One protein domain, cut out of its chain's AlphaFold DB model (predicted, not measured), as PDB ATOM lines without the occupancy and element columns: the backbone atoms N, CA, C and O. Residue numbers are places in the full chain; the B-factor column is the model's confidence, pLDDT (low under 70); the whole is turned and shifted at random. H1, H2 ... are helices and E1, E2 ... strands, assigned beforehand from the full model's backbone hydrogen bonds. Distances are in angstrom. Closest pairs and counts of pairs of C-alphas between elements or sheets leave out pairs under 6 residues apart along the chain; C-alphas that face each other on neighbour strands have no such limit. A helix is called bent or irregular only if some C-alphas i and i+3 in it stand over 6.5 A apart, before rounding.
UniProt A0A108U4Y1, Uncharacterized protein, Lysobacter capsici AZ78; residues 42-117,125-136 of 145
ATOM      1  N   ASP A  42      58.906  83.649 206.224       90.75
ATOM      2  CA  ASP A  42      58.409  82.859 205.096       90.75
ATOM      3  C   ASP A  42      58.243  83.673 203.807       90.75
ATOM      4  O   ASP A  42      58.467  83.155 202.710       90.75
ATOM      5  N   VAL A  43      57.900  84.962 203.901       89.44
ATOM      6  CA  VAL A  43      57.554  85.810 202.737       89.44
ATOM      7  C   VAL A  43      58.636  85.818 201.659       89.44
ATOM      8  O   VAL A  43      58.339  85.720 200.468       89.44
ATOM      9  N   ALA A  44      59.903  85.948 202.055       83.50
ATOM     10  CA  ALA A  44      61.014  86.014 201.107       83.50
ATOM     11  C   ALA A  44      61.266  84.664 200.403       83.50
ATOM     12  O   ALA A  44      61.730  84.627 199.254       83.50
ATOM     13  N   ALA A  45      60.953  83.558 201.083       86.38
ATOM     14  CA  ALA A  45      61.123  82.198 200.585       86.38
ATOM     15  C   ALA A  45      59.895  81.684 199.814       86.38
ATOM     16  O   ALA A  45      60.054  80.820 198.947       86.38
ATOM     17  N   ALA A  46      58.711  82.256 200.049       90.06
ATOM     18  CA  ALA A  46      57.444  81.857 199.444       90.06
ATOM     19  C   ALA A  46      57.516  81.719 197.916       90.06
ATOM     20  O   ALA A  46      58.195  82.484 197.218       90.06
ATOM     21  N   SER A  47      56.823  80.715 197.377       89.75
ATOM     22  CA  SER A  47      56.779  80.510 195.930       89.75
ATOM     23  C   SER A  47      55.947  81.596 195.237       89.75
ATOM     24  O   SER A  47      55.019  82.162 195.817       89.75
ATOM     25  N   GLU A  48      56.228  81.860 193.954       91.06
ATOM     26  CA  GLU A  48      55.394  82.758 193.136       91.06
ATOM     27  C   GLU A  48      53.929  82.305 193.141       91.06
ATOM     28  O   GLU A  48      53.024  83.130 193.203       91.06
ATOM     29  N   ARG A  49      53.697  80.985 193.106       90.69
ATOM     30  CA  ARG A  49      52.358  80.390 193.133       90.69
ATOM     31  C   ARG A  49      51.618  80.749 194.418       90.69
ATOM     32  O   ARG A  49      50.458  81.143 194.333       90.69
ATOM     33  N   ASP A  50      52.268  80.623 195.569       91.50
ATOM     34  CA  ASP A  50      51.639  80.908 196.862       91.50
ATOM     35  C   ASP A  50      51.356  82.398 196.989       91.50
ATOM     36  O   ASP A  50      50.218  82.789 197.237       91.50
ATOM     37  N   LEU A  51      52.335  83.244 196.664       92.31
ATOM     38  CA  LEU A  51      52.160  84.693 196.686       92.31
ATOM     39  C   LEU A  51      51.055  85.156 195.723       92.31
ATOM     40  O   LEU A  51      50.228  85.973 196.112       92.31
ATOM     41  N   ARG A  52      50.977  84.602 194.504       91.56
ATOM     42  CA  ARG A  52      49.910  84.895 193.525       91.56
ATOM     43  C   ARG A  52      48.554  84.296 193.868       91.56
ATOM     44  O   ARG A  52      47.561  84.727 193.292       91.56
ATOM     45  N   SER A  53      48.494  83.292 194.742       91.94
ATOM     46  CA  SER A  53      47.208  82.786 195.235       91.94
ATOM     47  C   SER A  53      46.495  83.830 196.100       91.94
ATOM     48  O   SER A  53      45.270  83.796 196.216       91.94
ATOM     49  N   ASN A  54      47.251  84.781 196.661       88.12
ATOM     50  CA  ASN A  54      46.706  85.979 197.279       88.12
ATOM     51  C   ASN A  54      46.276  86.968 196.190       88.12
ATOM     52  O   ASN A  54      47.033  87.236 195.258       88.12
ATOM     53  N   ASP A  55      45.075  87.536 196.324       78.56
ATOM     54  CA  ASP A  55      44.503  88.400 195.288       78.56
ATOM     55  C   ASP A  55      45.294  89.714 195.133       78.56
ATOM     56  O   ASP A  55      45.931  89.950 194.110       78.56
ATOM     57  N   ALA A  56      45.256  90.589 196.145       87.62
ATOM     58  CA  ALA A  56      45.839  91.936 196.073       87.62
ATOM     59  C   ALA A  56      46.948  92.198 197.104       87.62
ATOM     60  O   ALA A  56      47.741  93.127 196.940       87.62
ATOM     61  N   ALA A  57      46.996  91.417 198.180       94.00
ATOM     62  CA  ALA A  57      47.980  91.554 199.242       94.00
ATOM     63  C   ALA A  57      48.161  90.223 199.969       94.00
ATOM     64  O   ALA A  57      47.200  89.467 200.102       94.00
ATOM     65  N   VAL A  58      49.372  89.975 200.459       95.19
ATOM     66  CA  VAL A  58      49.668  88.870 201.375       95.19
ATOM     67  C   VAL A  58      49.655  89.397 202.811       95.19
ATOM     68  O   VAL A  58      50.221  90.460 203.095       95.19
ATOM     69  N   ALA A  59      48.963  88.681 203.695       94.56
ATOM     70  CA  ALA A  59      48.994  88.922 205.131       94.56
ATOM     71  C   ALA A  59      50.206  88.208 205.734       94.56
ATOM     72  O   ALA A  59      50.494  87.075 205.362       94.56
ATOM     73  N   VAL A  60      50.924  88.902 206.610       94.94
ATOM     74  CA  VAL A  60      52.209  88.461 207.148       94.94
ATOM     75  C   VAL A  60      52.251  88.768 208.632       94.94
ATOM     76  O   VAL A  60      52.139  89.934 209.024       94.94
ATOM     77  N   ASP A  61      52.445  87.746 209.448       93.44
ATOM     78  CA  ASP A  61      52.595  87.897 210.887       93.44
ATOM     79  C   ASP A  61      54.043  88.224 211.264       93.44
ATOM     80  O   ASP A  61      55.004  87.565 210.861       93.44
ATOM     81  N   CYS A  62      54.202  89.289 212.047       94.25
ATOM     82  CA  CYS A  62      55.444  89.572 212.755       94.25
ATOM     83  C   CYS A  62      55.548  88.688 214.015       94.25
ATOM     84  O   CYS A  62      54.540  88.119 214.442       94.25
ATOM     85  N   PRO A  63      56.742  88.571 214.632       92.56
ATOM     86  CA  PRO A  63      56.935  87.744 215.821       92.56
ATOM     87  C   PRO A  63      55.879  87.987 216.908       92.56
ATOM     88  O   PRO A  63      55.533  89.126 217.225       92.56
ATOM     89  N   MET A  64      55.355  86.898 217.475       91.81
ATOM     90  CA  MET A  64      54.391  86.949 218.573       91.81
ATOM     91  C   MET A  64      55.102  87.183 219.909       91.81
ATOM     92  O   MET A  64      56.096  86.525 220.218       91.81
ATOM     93  N   HIS A  65      54.542  88.062 220.738       90.81
ATOM     94  CA  HIS A  65      55.067  88.392 222.062       90.81
ATOM     95  C   HIS A  65      54.094  87.948 223.163       90.81
ATOM     96  O   HIS A  65      53.056  88.574 223.396       90.81
ATOM     97  N   PHE A  66      54.429  86.859 223.860       90.06
ATOM     98  CA  PHE A  66      53.615  86.283 224.945       90.06
ATOM     99  C   PHE A  66      53.767  87.019 226.288       90.06
ATOM    100  O   PHE A  66      52.946  86.863 227.190       90.06
ATOM    101  N   ASP A  67      54.785  87.871 226.422       89.88
ATOM    102  CA  ASP A  67      54.924  88.837 227.517       89.88
ATOM    103  C   ASP A  67      53.990  90.055 227.359       89.88
ATOM    104  O   ASP A  67      53.849  90.848 228.290       89.88
ATOM    105  N   ARG A  68      53.286  90.152 226.220       89.12
ATOM    106  CA  ARG A  68      52.234  91.139 225.907       89.12
ATOM    107  C   ARG A  68      52.657  92.604 226.104       89.12
ATOM    108  O   ARG A  68      51.949  93.366 226.776       89.12
ATOM    109  N   PRO A  69      53.792  93.037 225.528       93.06
ATOM    110  CA  PRO A  69      54.107  94.453 225.452       93.06
ATOM    111  C   PRO A  69      53.038  95.178 224.615       93.06
ATOM    112  O   PRO A  69      52.428  94.573 223.734       93.06
ATOM    113  N   PRO A  70      52.812  96.486 224.816       93.94
ATOM    114  CA  PRO A  70      51.933  97.252 223.937       93.94
ATOM    115  C   PRO A  70      52.389  97.165 222.474       93.94
ATOM    116  O   PRO A  70      53.583  97.274 222.199       93.94
ATOM    117  N   ALA A  71      51.452  97.081 221.525       94.00
ATOM    118  CA  ALA A  71      51.728  97.010 220.083       94.00
ATOM    119  C   ALA A  71      52.724  98.083 219.587       94.00
ATOM    120  O   ALA A  71      53.601  97.813 218.767       94.00
ATOM    121  N   ALA A  72      52.644  99.299 220.136       95.44
ATOM    122  CA  ALA A  72      53.557 100.393 219.805       95.44
ATOM    123  C   ALA A  72      55.031 100.105 220.157       95.44
ATOM    124  O   ALA A  72      55.921 100.640 219.500       95.44
ATOM    125  N   ALA A  73      55.296  99.271 221.168       96.75
ATOM    126  CA  ALA A  73      56.649  98.913 221.590       96.75
ATOM    127  C   ALA A  73      57.318  97.910 220.636       96.75
ATOM    128  O   ALA A  73      58.532  97.969 220.462       96.75
ATOM    129  N   ILE A  74      56.536  97.040 219.988       96.00
ATOM    130  CA  ILE A  74      57.036  96.000 219.067       96.00
ATOM    131  C   ILE A  74      56.932  96.400 217.587       96.00
ATOM    132  O   ILE A  74      57.560  95.797 216.720       96.00
ATOM    133  N   MET A  75      56.179  97.460 217.272       97.25
ATOM    134  CA  MET A  75      56.027  97.972 215.905       97.25
ATOM    135  C   MET A  75      57.368  98.236 215.185       97.25
ATOM    136  O   MET A  75      57.480  97.853 214.019       97.25
ATOM    137  N   PRO A  76      58.401  98.844 215.810       97.44
ATOM    138  CA  PRO A  76      59.671  99.098 215.122       97.44
ATOM    139  C   PRO A  76      60.392  97.822 214.671       97.44
ATOM    140  O   PRO A  76      60.975  97.805 213.588       97.44
ATOM    141  N   GLU A  77      60.328  96.757 215.474       96.56
ATOM    142  CA  GLU A  77      60.889  95.448 215.127       96.56
ATOM    143  C   GLU A  77      60.170  94.862 213.909       96.56
ATOM    144  O   GLU A  77      60.812  94.502 212.921       96.56
ATOM    145  N   CYS A  78      58.836  94.863 213.935       96.62
ATOM    146  CA  CYS A  78      58.018  94.385 212.822       96.62
ATOM    147  C   CYS A  78      58.313  95.148 211.518       96.62
ATOM    148  O   CYS A  78      58.547  94.535 210.477       96.62
ATOM    149  N   VAL A  79      58.388  96.484 211.567       98.00
ATOM    150  CA  VAL A  79      58.726  97.317 210.399       98.00
ATOM    151  C   VAL A  79      60.115  96.983 209.846       98.00
ATOM    152  O   VAL A  79      60.289  96.927 208.628       98.00
ATOM    153  N   ALA A  80      61.102  96.743 210.712       97.69
ATOM    154  CA  ALA A  80      62.455  96.393 210.285       97.69
ATOM    155  C   ALA A  80      62.502  95.028 209.575       97.69
ATOM    156  O   ALA A  80      63.112  94.911 208.510       97.69
ATOM    157  N   LEU A  81      61.824  94.017 210.129       97.38
ATOM    158  CA  LEU A  81      61.748  92.677 209.541       97.38
ATOM    159  C   LEU A  81      61.020  92.694 208.196       97.38
ATOM    160  O   LEU A  81      61.524  92.146 207.216       97.38
ATOM    161  N   ILE A  82      59.889  93.400 208.116       97.75
ATOM    162  CA  ILE A  82      59.163  93.580 206.858       97.75
ATOM    163  C   ILE A  82      60.037  94.307 205.837       97.75
ATOM    164  O   ILE A  82      60.133  93.861 204.699       97.75
ATOM    165  N   GLY A  83      60.736  95.375 206.228       97.50
ATOM    166  CA  GLY A  83      61.664  96.079 205.342       97.50
ATOM    167  C   GLY A  83      62.726  95.152 204.740       97.50
ATOM    168  O   GLY A  83      62.965  95.192 203.533       97.50
ATOM    169  N   ALA A  84      63.316  94.269 205.549       96.69
ATOM    170  CA  ALA A  84      64.268  93.267 205.070       96.69
ATOM    171  C   ALA A  84      63.615  92.245 204.120       96.69
ATOM    172  O   ALA A  84      64.176  91.944 203.062       96.69
ATOM    173  N   ALA A  85      62.413  91.761 204.448       95.94
ATOM    174  CA  ALA A  85      61.655  90.848 203.595       95.94
ATOM    175  C   ALA A  85      61.316  91.483 202.235       95.94
ATOM    176  O   ALA A  85      61.488  90.840 201.199       95.94
ATOM    177  N   LEU A  86      60.926  92.764 202.208       96.88
ATOM    178  CA  LEU A  86      60.637  93.500 200.973       96.88
ATOM    179  C   LEU A  86      61.861  93.619 200.064       96.88
ATOM    180  O   LEU A  86      61.728  93.474 198.850       96.88
ATOM    181  N   VAL A  87      63.057  93.847 200.618       96.56
ATOM    182  CA  VAL A  87      64.298  93.885 199.822       96.56
ATOM    183  C   VAL A  87      64.512  92.558 199.092       96.56
ATOM    184  O   VAL A  87      64.832  92.552 197.901       96.56
ATOM    185  N   LEU A  88      64.313  91.433 199.782       95.44
ATOM    186  CA  LEU A  88      64.472  90.102 199.193       95.44
ATOM    187  C   LEU A  88      63.371  89.795 198.172       95.44
ATOM    188  O   LEU A  88      63.679  89.339 197.069       95.44
ATOM    189  N   LEU A  89      62.115  90.100 198.504       94.56
ATOM    190  CA  LEU A  89      60.954  89.912 197.635       94.56
ATOM    191  C   LEU A  89      61.096  90.704 196.325       94.56
ATOM    192  O   LEU A  89      61.012  90.128 195.239       94.56
ATOM    193  N   ASN A  90      61.381  92.007 196.424       95.62
ATOM    194  CA  ASN A  90      61.547  92.899 195.273       95.62
ATOM    195  C   ASN A  90      62.733  92.485 194.401       95.62
ATOM    196  O   ASN A  90      62.672  92.610 193.182       95.62
ATOM    197  N   ARG A  91      63.815  91.975 195.004       95.75
ATOM    198  CA  ARG A  91      64.959  91.456 194.249       95.75
ATOM    199  C   ARG A  91      64.616  90.162 193.516       95.75
ATOM    200  O   ARG A  91      65.040  89.989 192.379       95.75
ATOM    201  N   ARG A  92      63.897  89.243 194.164       93.69
ATOM    202  CA  ARG A  92      63.564  87.928 193.598       93.69
ATOM    203  C   ARG A  92      62.581  88.036 192.434       93.69
ATOM    204  O   ARG A  92      62.740  87.320 191.452       93.69
ATOM    205  N   PHE A  93      61.599  88.927 192.540       93.00
ATOM    206  CA  PHE A  93      60.536  89.104 191.548       93.00
ATOM    207  C   PHE A  93      60.643  90.433 190.787       93.00
ATOM    208  O   PHE A  93      59.631  90.956 190.331       93.00
ATOM    209  N   SER A  94      61.851  90.983 190.620       94.62
ATOM    210  CA  SER A  94      62.066  92.326 190.051       94.62
ATOM    211  C   SER A  94      61.509  92.527 188.639       94.62
ATOM    212  O   SER A  94      61.266  93.658 188.231       94.62
ATOM    213  N   GLU A  95      61.341  91.444 187.877       93.94
ATOM    214  CA  GLU A  95      60.796  91.473 186.514       93.94
ATOM    215  C   GLU A  95      59.270  91.283 186.470       93.94
ATOM    216  O   GLU A  95      58.627  91.673 185.498       93.94
ATOM    217  N   ASP A  96      58.681  90.699 187.518       93.69
ATOM    218  CA  ASP A  96      57.291  90.224 187.527       93.69
ATOM    219  C   ASP A  96      56.388  90.991 188.500       93.69
ATOM    220  O   ASP A  96      55.171  91.033 188.308       93.69
ATOM    221  N   LEU A  97      56.958  91.595 189.543       94.00
ATOM    222  CA  LEU A  97      56.255  92.292 190.615       94.00
ATOM    223  C   LEU A  97      56.603  93.783 190.580       94.00
ATOM    224  O   LEU A  97      57.774  94.154 190.528       94.00
ATOM    225  N   GLN A  98      55.592  94.656 190.642       96.19
ATOM    226  CA  GLN A  98      55.834  96.079 190.870       96.19
ATOM    227  C   GLN A  98      56.543  96.236 192.225       96.19
ATOM    228  O   GLN A  98      55.989  95.760 193.218       96.19
ATOM    229  N   PRO A  99      57.708  96.913 192.293       96.62
ATOM    230  CA  PRO A  99      58.439  97.067 193.543       96.62
ATOM    231  C   PRO A  99      57.543  97.601 194.657       96.62
ATOM    232  O   PRO A  99      56.837  98.599 194.483       96.62
ATOM    233  N   VAL A 100      57.562  96.912 195.794       96.62
ATOM    234  CA  VAL A 100      56.782  97.287 196.969       96.62
ATOM    235  C   VAL A 100      57.617  98.210 197.839       96.62
ATOM    236  O   VAL A 100      58.636  97.802 198.398       96.62
ATOM    237  N   GLU A 101      57.172  99.455 197.959       95.19
ATOM    238  CA  GLU A 101      57.763 100.438 198.863       95.19
ATOM    239  C   GLU A 101      57.318 100.176 200.313       95.19
ATOM    240  O   GLU A 101      56.135  99.892 200.539       95.19
ATOM    241  N   PRO A 102      58.192 100.348 201.325       94.69
ATOM    242  CA  PRO A 102      57.825 100.148 202.732       94.69
ATOM    243  C   PRO A 102      56.612 100.972 203.186       94.69
ATOM    244  O   PRO A 102      55.838 100.535 204.034       94.69
ATOM    245  N   SER A 103      56.410 102.154 202.595       96.19
ATOM    246  CA  SER A 103      55.283 103.048 202.889       96.19
ATOM    247  C   SER A 103      53.927 102.535 202.388       96.19
ATOM    248  O   SER A 103      52.887 103.025 202.833       96.19
ATOM    249  N   ALA A 104      53.919 101.560 201.475       97.12
ATOM    250  CA  ALA A 104      52.704 100.936 200.963       97.12
ATOM    251  C   ALA A 104      52.179  99.821 201.883       97.12
ATOM    252  O   ALA A 104      51.013  99.437 201.767       97.12
ATOM    253  N   VAL A 105      53.012  99.315 202.800       97.75
ATOM    254  CA  VAL A 105      52.620  98.270 203.751       97.75
ATOM    255  C   VAL A 105      51.681  98.841 204.807       97.75
ATOM    256  O   VAL A 105      51.908  99.918 205.365       97.75
ATOM    257  N   ARG A 106      50.603  98.108 205.093       97.94
ATOM    258  CA  ARG A 106      49.675  98.426 206.182       97.94
ATOM    259  C   ARG A 106      49.929  97.502 207.358       97.94
ATOM    260  O   ARG A 106      50.112  96.313 207.155       97.94
ATOM    261  N   TYR A 107      49.904  98.054 208.563       96.88
ATOM    262  CA  TYR A 107      50.135  97.320 209.802       96.88
ATOM    263  C   TYR A 107      48.874  97.367 210.655       96.88
ATOM    264  O   TYR A 107      48.186  98.390 210.699       96.88
ATOM    265  N   SER A 108      48.580  96.265 211.328       96.06
ATOM    266  CA  SER A 108      47.435  96.122 212.222       96.06
ATOM    267  C   SER A 108      47.857  95.385 213.485       96.06
ATOM    268  O   SER A 108      48.667  94.465 213.420       96.06
ATOM    269  N   ASP A 109      47.321  95.809 214.624       94.00
ATOM    270  CA  ASP A 109      47.448  95.082 215.886       94.00
ATOM    271  C   ASP A 109      46.571  93.823 215.829       94.00
ATOM    272  O   ASP A 109      45.416  93.898 215.403       94.00
ATOM    273  N   GLN A 110      47.136  92.685 216.222       89.50
ATOM    274  CA  GLN A 110      46.481  91.375 216.262       89.50
ATOM    275  C   GLN A 110      46.521  90.758 217.660       89.50
ATOM    276  O   GLN A 110      46.567  89.538 217.804       89.50
ATOM    277  N   THR A 111      46.539  91.584 218.708       82.44
ATOM    278  CA  THR A 111      46.461  91.098 220.088       82.44
ATOM    279  C   THR A 111      45.280  90.139 220.245       82.44
ATOM    280  O   THR A 111      44.122  90.518 220.065       82.44
ATOM    281  N   SER A 112      45.589  88.890 220.573       82.00
ATOM    282  CA  SER A 112      44.628  87.793 220.618       82.00
ATOM    283  C   SER A 112      45.064  86.756 221.649       82.00
ATOM    284  O   SER A 112      46.177  86.807 222.176       82.00
ATOM    285  N   CYS A 113      44.176  85.818 221.961       82.19
ATOM    286  CA  CYS A 113      44.508  84.646 222.752       82.19
ATOM    287  C   CYS A 113      44.283  83.399 221.911       82.19
ATOM    288  O   CYS A 113      43.236  83.250 221.284       82.19
ATOM    289  N   LEU A 114      45.285  82.523 221.882       72.88
ATOM    290  CA  LEU A 114      45.139  81.202 221.292       72.88
ATOM    291  C   LEU A 114      44.523  80.288 222.341       72.88
ATOM    292  O   LEU A 114      45.032  80.200 223.460       72.88
ATOM    293  N   ASP A 115      43.461  79.582 221.965       62.16
ATOM    294  CA  ASP A 115      42.978  78.444 222.737       62.16
ATOM    295  C   ASP A 115      43.988  77.304 222.575       62.16
ATOM    296  O   ASP A 115      43.922  76.488 221.651       62.16
ATOM    297  N   THR A 116      44.986  77.269 223.448       54.34
ATOM    298  CA  THR A 116      45.963  76.194 223.480       54.34
ATOM    299  C   THR A 116      45.395  75.057 224.326       54.34
ATOM    300  O   THR A 116      45.352  75.104 225.552       54.34
ATOM    301  N   PHE A 117      44.969  73.970 223.669       46.75
ATOM    302  CA  PHE A 117      44.669  72.690 224.331       46.75
ATOM    303  C   PHE A 117      45.970  72.026 224.810       46.75
ATOM    304  O   PHE A 117      46.363  70.955 224.346       46.75
ATOM    305  N   ASP A 125      46.580  81.164 225.814       75.00
ATOM    306  CA  ASP A 125      47.872  81.832 225.677       75.00
ATOM    307  C   ASP A 125      47.662  83.129 224.896       75.00
ATOM    308  O   ASP A 125      47.561  83.156 223.668       75.00
ATOM    309  N   CYS A 126      47.529  84.223 225.642       86.00
ATOM    310  CA  CYS A 126      47.379  85.554 225.075       86.00
ATOM    311  C   CYS A 126      48.724  86.117 224.620       86.00
ATOM    312  O   CYS A 126      49.715  86.058 225.348       86.00
ATOM    313  N   PHE A 127      48.731  86.742 223.450       88.69
ATOM    314  CA  PHE A 127      49.911  87.330 222.838       88.69
ATOM    315  C   PHE A 127      49.576  88.696 222.238       88.69
ATOM    316  O   PHE A 127      48.426  89.000 221.917       88.69
ATOM    317  N   THR A 128      50.605  89.518 222.072       92.06
ATOM    318  CA  THR A 128      50.546  90.712 221.230       92.06
ATOM    319  C   THR A 128      51.347  90.445 219.965       92.06
ATOM    320  O   THR A 128      52.472  89.952 220.030       92.06
ATOM    321  N   ALA A 129      50.761  90.757 218.814       92.75
ATOM    322  CA  ALA A 129      51.407  90.637 217.515       92.75
ATOM    323  C   ALA A 129      50.978  91.784 216.605       92.75
ATOM    324  O   ALA A 129      49.941  92.419 216.814       92.75
ATOM    325  N   ILE A 130      51.780  92.023 215.575       95.88
ATOM    326  CA  ILE A 130      51.451  92.929 214.480       95.88
ATOM    327  C   ILE A 130      51.325  92.095 213.211       95.88
ATOM    328  O   ILE A 130      52.210  91.299 212.909       95.88
ATOM    329  N   ARG A 131      50.265  92.327 212.440       95.69
ATOM    330  CA  ARG A 131      50.110  91.770 211.095       95.69
ATOM    331  C   ARG A 131      50.303  92.854 210.058       95.69
ATOM    332  O   ARG A 131      49.643  93.900 210.101       95.69
ATOM    333  N   ALA A 132      51.207  92.587 209.128       97.00
ATOM    334  CA  ALA A 132      51.468  93.401 207.962       97.00
ATOM    335  C   ALA A 132      50.654  92.887 206.766       97.00
ATOM    336  O   ALA A 132      50.527  91.691 206.537       97.00
ATOM    337  N   SER A 133      50.118  93.807 205.976       97.12
ATOM    338  CA  SER A 133      49.493  93.536 204.686       97.12
ATOM    339  C   SER A 133      50.395  94.114 203.605       97.12
ATOM    340  O   SER A 133      50.449  95.337 203.424       97.12
ATOM    341  N   ILE A 134      51.108  93.239 202.899       97.12
ATOM    342  CA  ILE A 134      52.044  93.606 201.834       97.12
ATOM    343  C   ILE A 134      51.295  93.570 200.497       97.12
ATOM    344  O   ILE A 134      50.867  92.492 200.080       97.12
ATOM    345  N   PRO A 135      51.110  94.709 199.806       97.00
ATOM    346  CA  PRO A 135      50.420  94.723 198.523       97.00
ATOM    347  C   PRO A 135      51.258  94.019 197.453       97.00
ATOM    348  O   PRO A 135      52.441  94.310 197.295       97.00
ATOM    349  N   LEU A 136      50.632  93.129 196.685       95.12
ATOM    350  CA  LEU A 136      51.275  92.394 195.599       95.12
ATOM    351  C   LEU A 136      50.637  92.796 194.274       95.12
ATOM    352  O   LEU A 136      49.512  92.409 193.964       95.12
TER     353      LEU A 136
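What this domain is: This is residues 42 to 117 and 125 to 136 of the 145 residues of an uncharacterized protein of Lysobacter capsici AZ78 (UniProt A0A108U4Y1). A long helix, H2, packs slantwise over one face of a small antiparallel sheet of three strands, E1, E5 and E2, in two layers. At one end of this body E2 and E5 lead by sharp turns into a second small sheet, the pair E3 and E4, while the short helix H1 lies near the other end and only grazes the larger sheet. The printed part has 88 residues, with two named helices and five named strands in the order H1, E1, H2, E2, E3, E4, E5, a mixed class of helices and strands. It is only just compact, close to loose, with a radius of gyration of the C-alphas of 14.0 A and spans of 42 by 28 by 19 A.

How they stand to each other: Begin with H1, residues 48 to 53, which is only just on the larger sheet, with 5 pairs of C-alphas within 10 A, and only grazes it with residues 50 to 52. A tight link leads to E1, residues 57 to 61, an edge strand. Next comes H2, residues 71 to 92, irregular where C-alphas 73 and 76 are 7.1 A apart, with a kink of 30 degrees near residue 78. E2, residues 106 to 109, is the other edge strand, and it runs on at 60 degrees into E3, residues 112 to 115. E4, residues 125 to 127, runs on at 57 degrees into E5, residues 130 to 135, the inner strand. Look for N 60 and O 132 at 2.8 A between E1 and E5, N 108 and O 131 at 2.9 A between E5 and E2, and N 127 and O 112 at 2.9 A between the antiparallel E3 and E4. H2 lies over E5 at a height over the sheet of 9.1 A, and their lines stand at 30.2 degrees on the local plane, only just slantwise. Their closest C-alphas, those of Cys 78 and Ile 130, are 6.9 A apart. E1, H2 and E2 form a split strand-helix-strand unit, two strands running the same way with E5 between them, and its crossover is right-handed. H1 and H2 are apart. In H1 every O i to N i+4 pair is within hydrogen-bond range; in H2, 16 of 18 are.

Where its parts are: Find C-alpha 48 at (55.394, 82.758, 193.136), where H1 begins. H2 runs 30.4 A from C-alpha 71 at (51.728, 97.010, 220.083) to C-alpha 92. E1 measures 13.0 A, and E5 runs 16.1 A to C-alpha 135 at (50.420, 94.723, 198.523).

The domain as a whole: The farthest C-alphas, those of Glu 95 and Phe 117, are 45.2 A apart. Residues 118 to 124 are not printed, and C-alphas 117 and 125 are 9.8 A apart across this cut. The link from H2 to E2, residues 93 to 105, is long. The mean pLDDT of the printed part is 91.6, with residues 115 to 117 under 70.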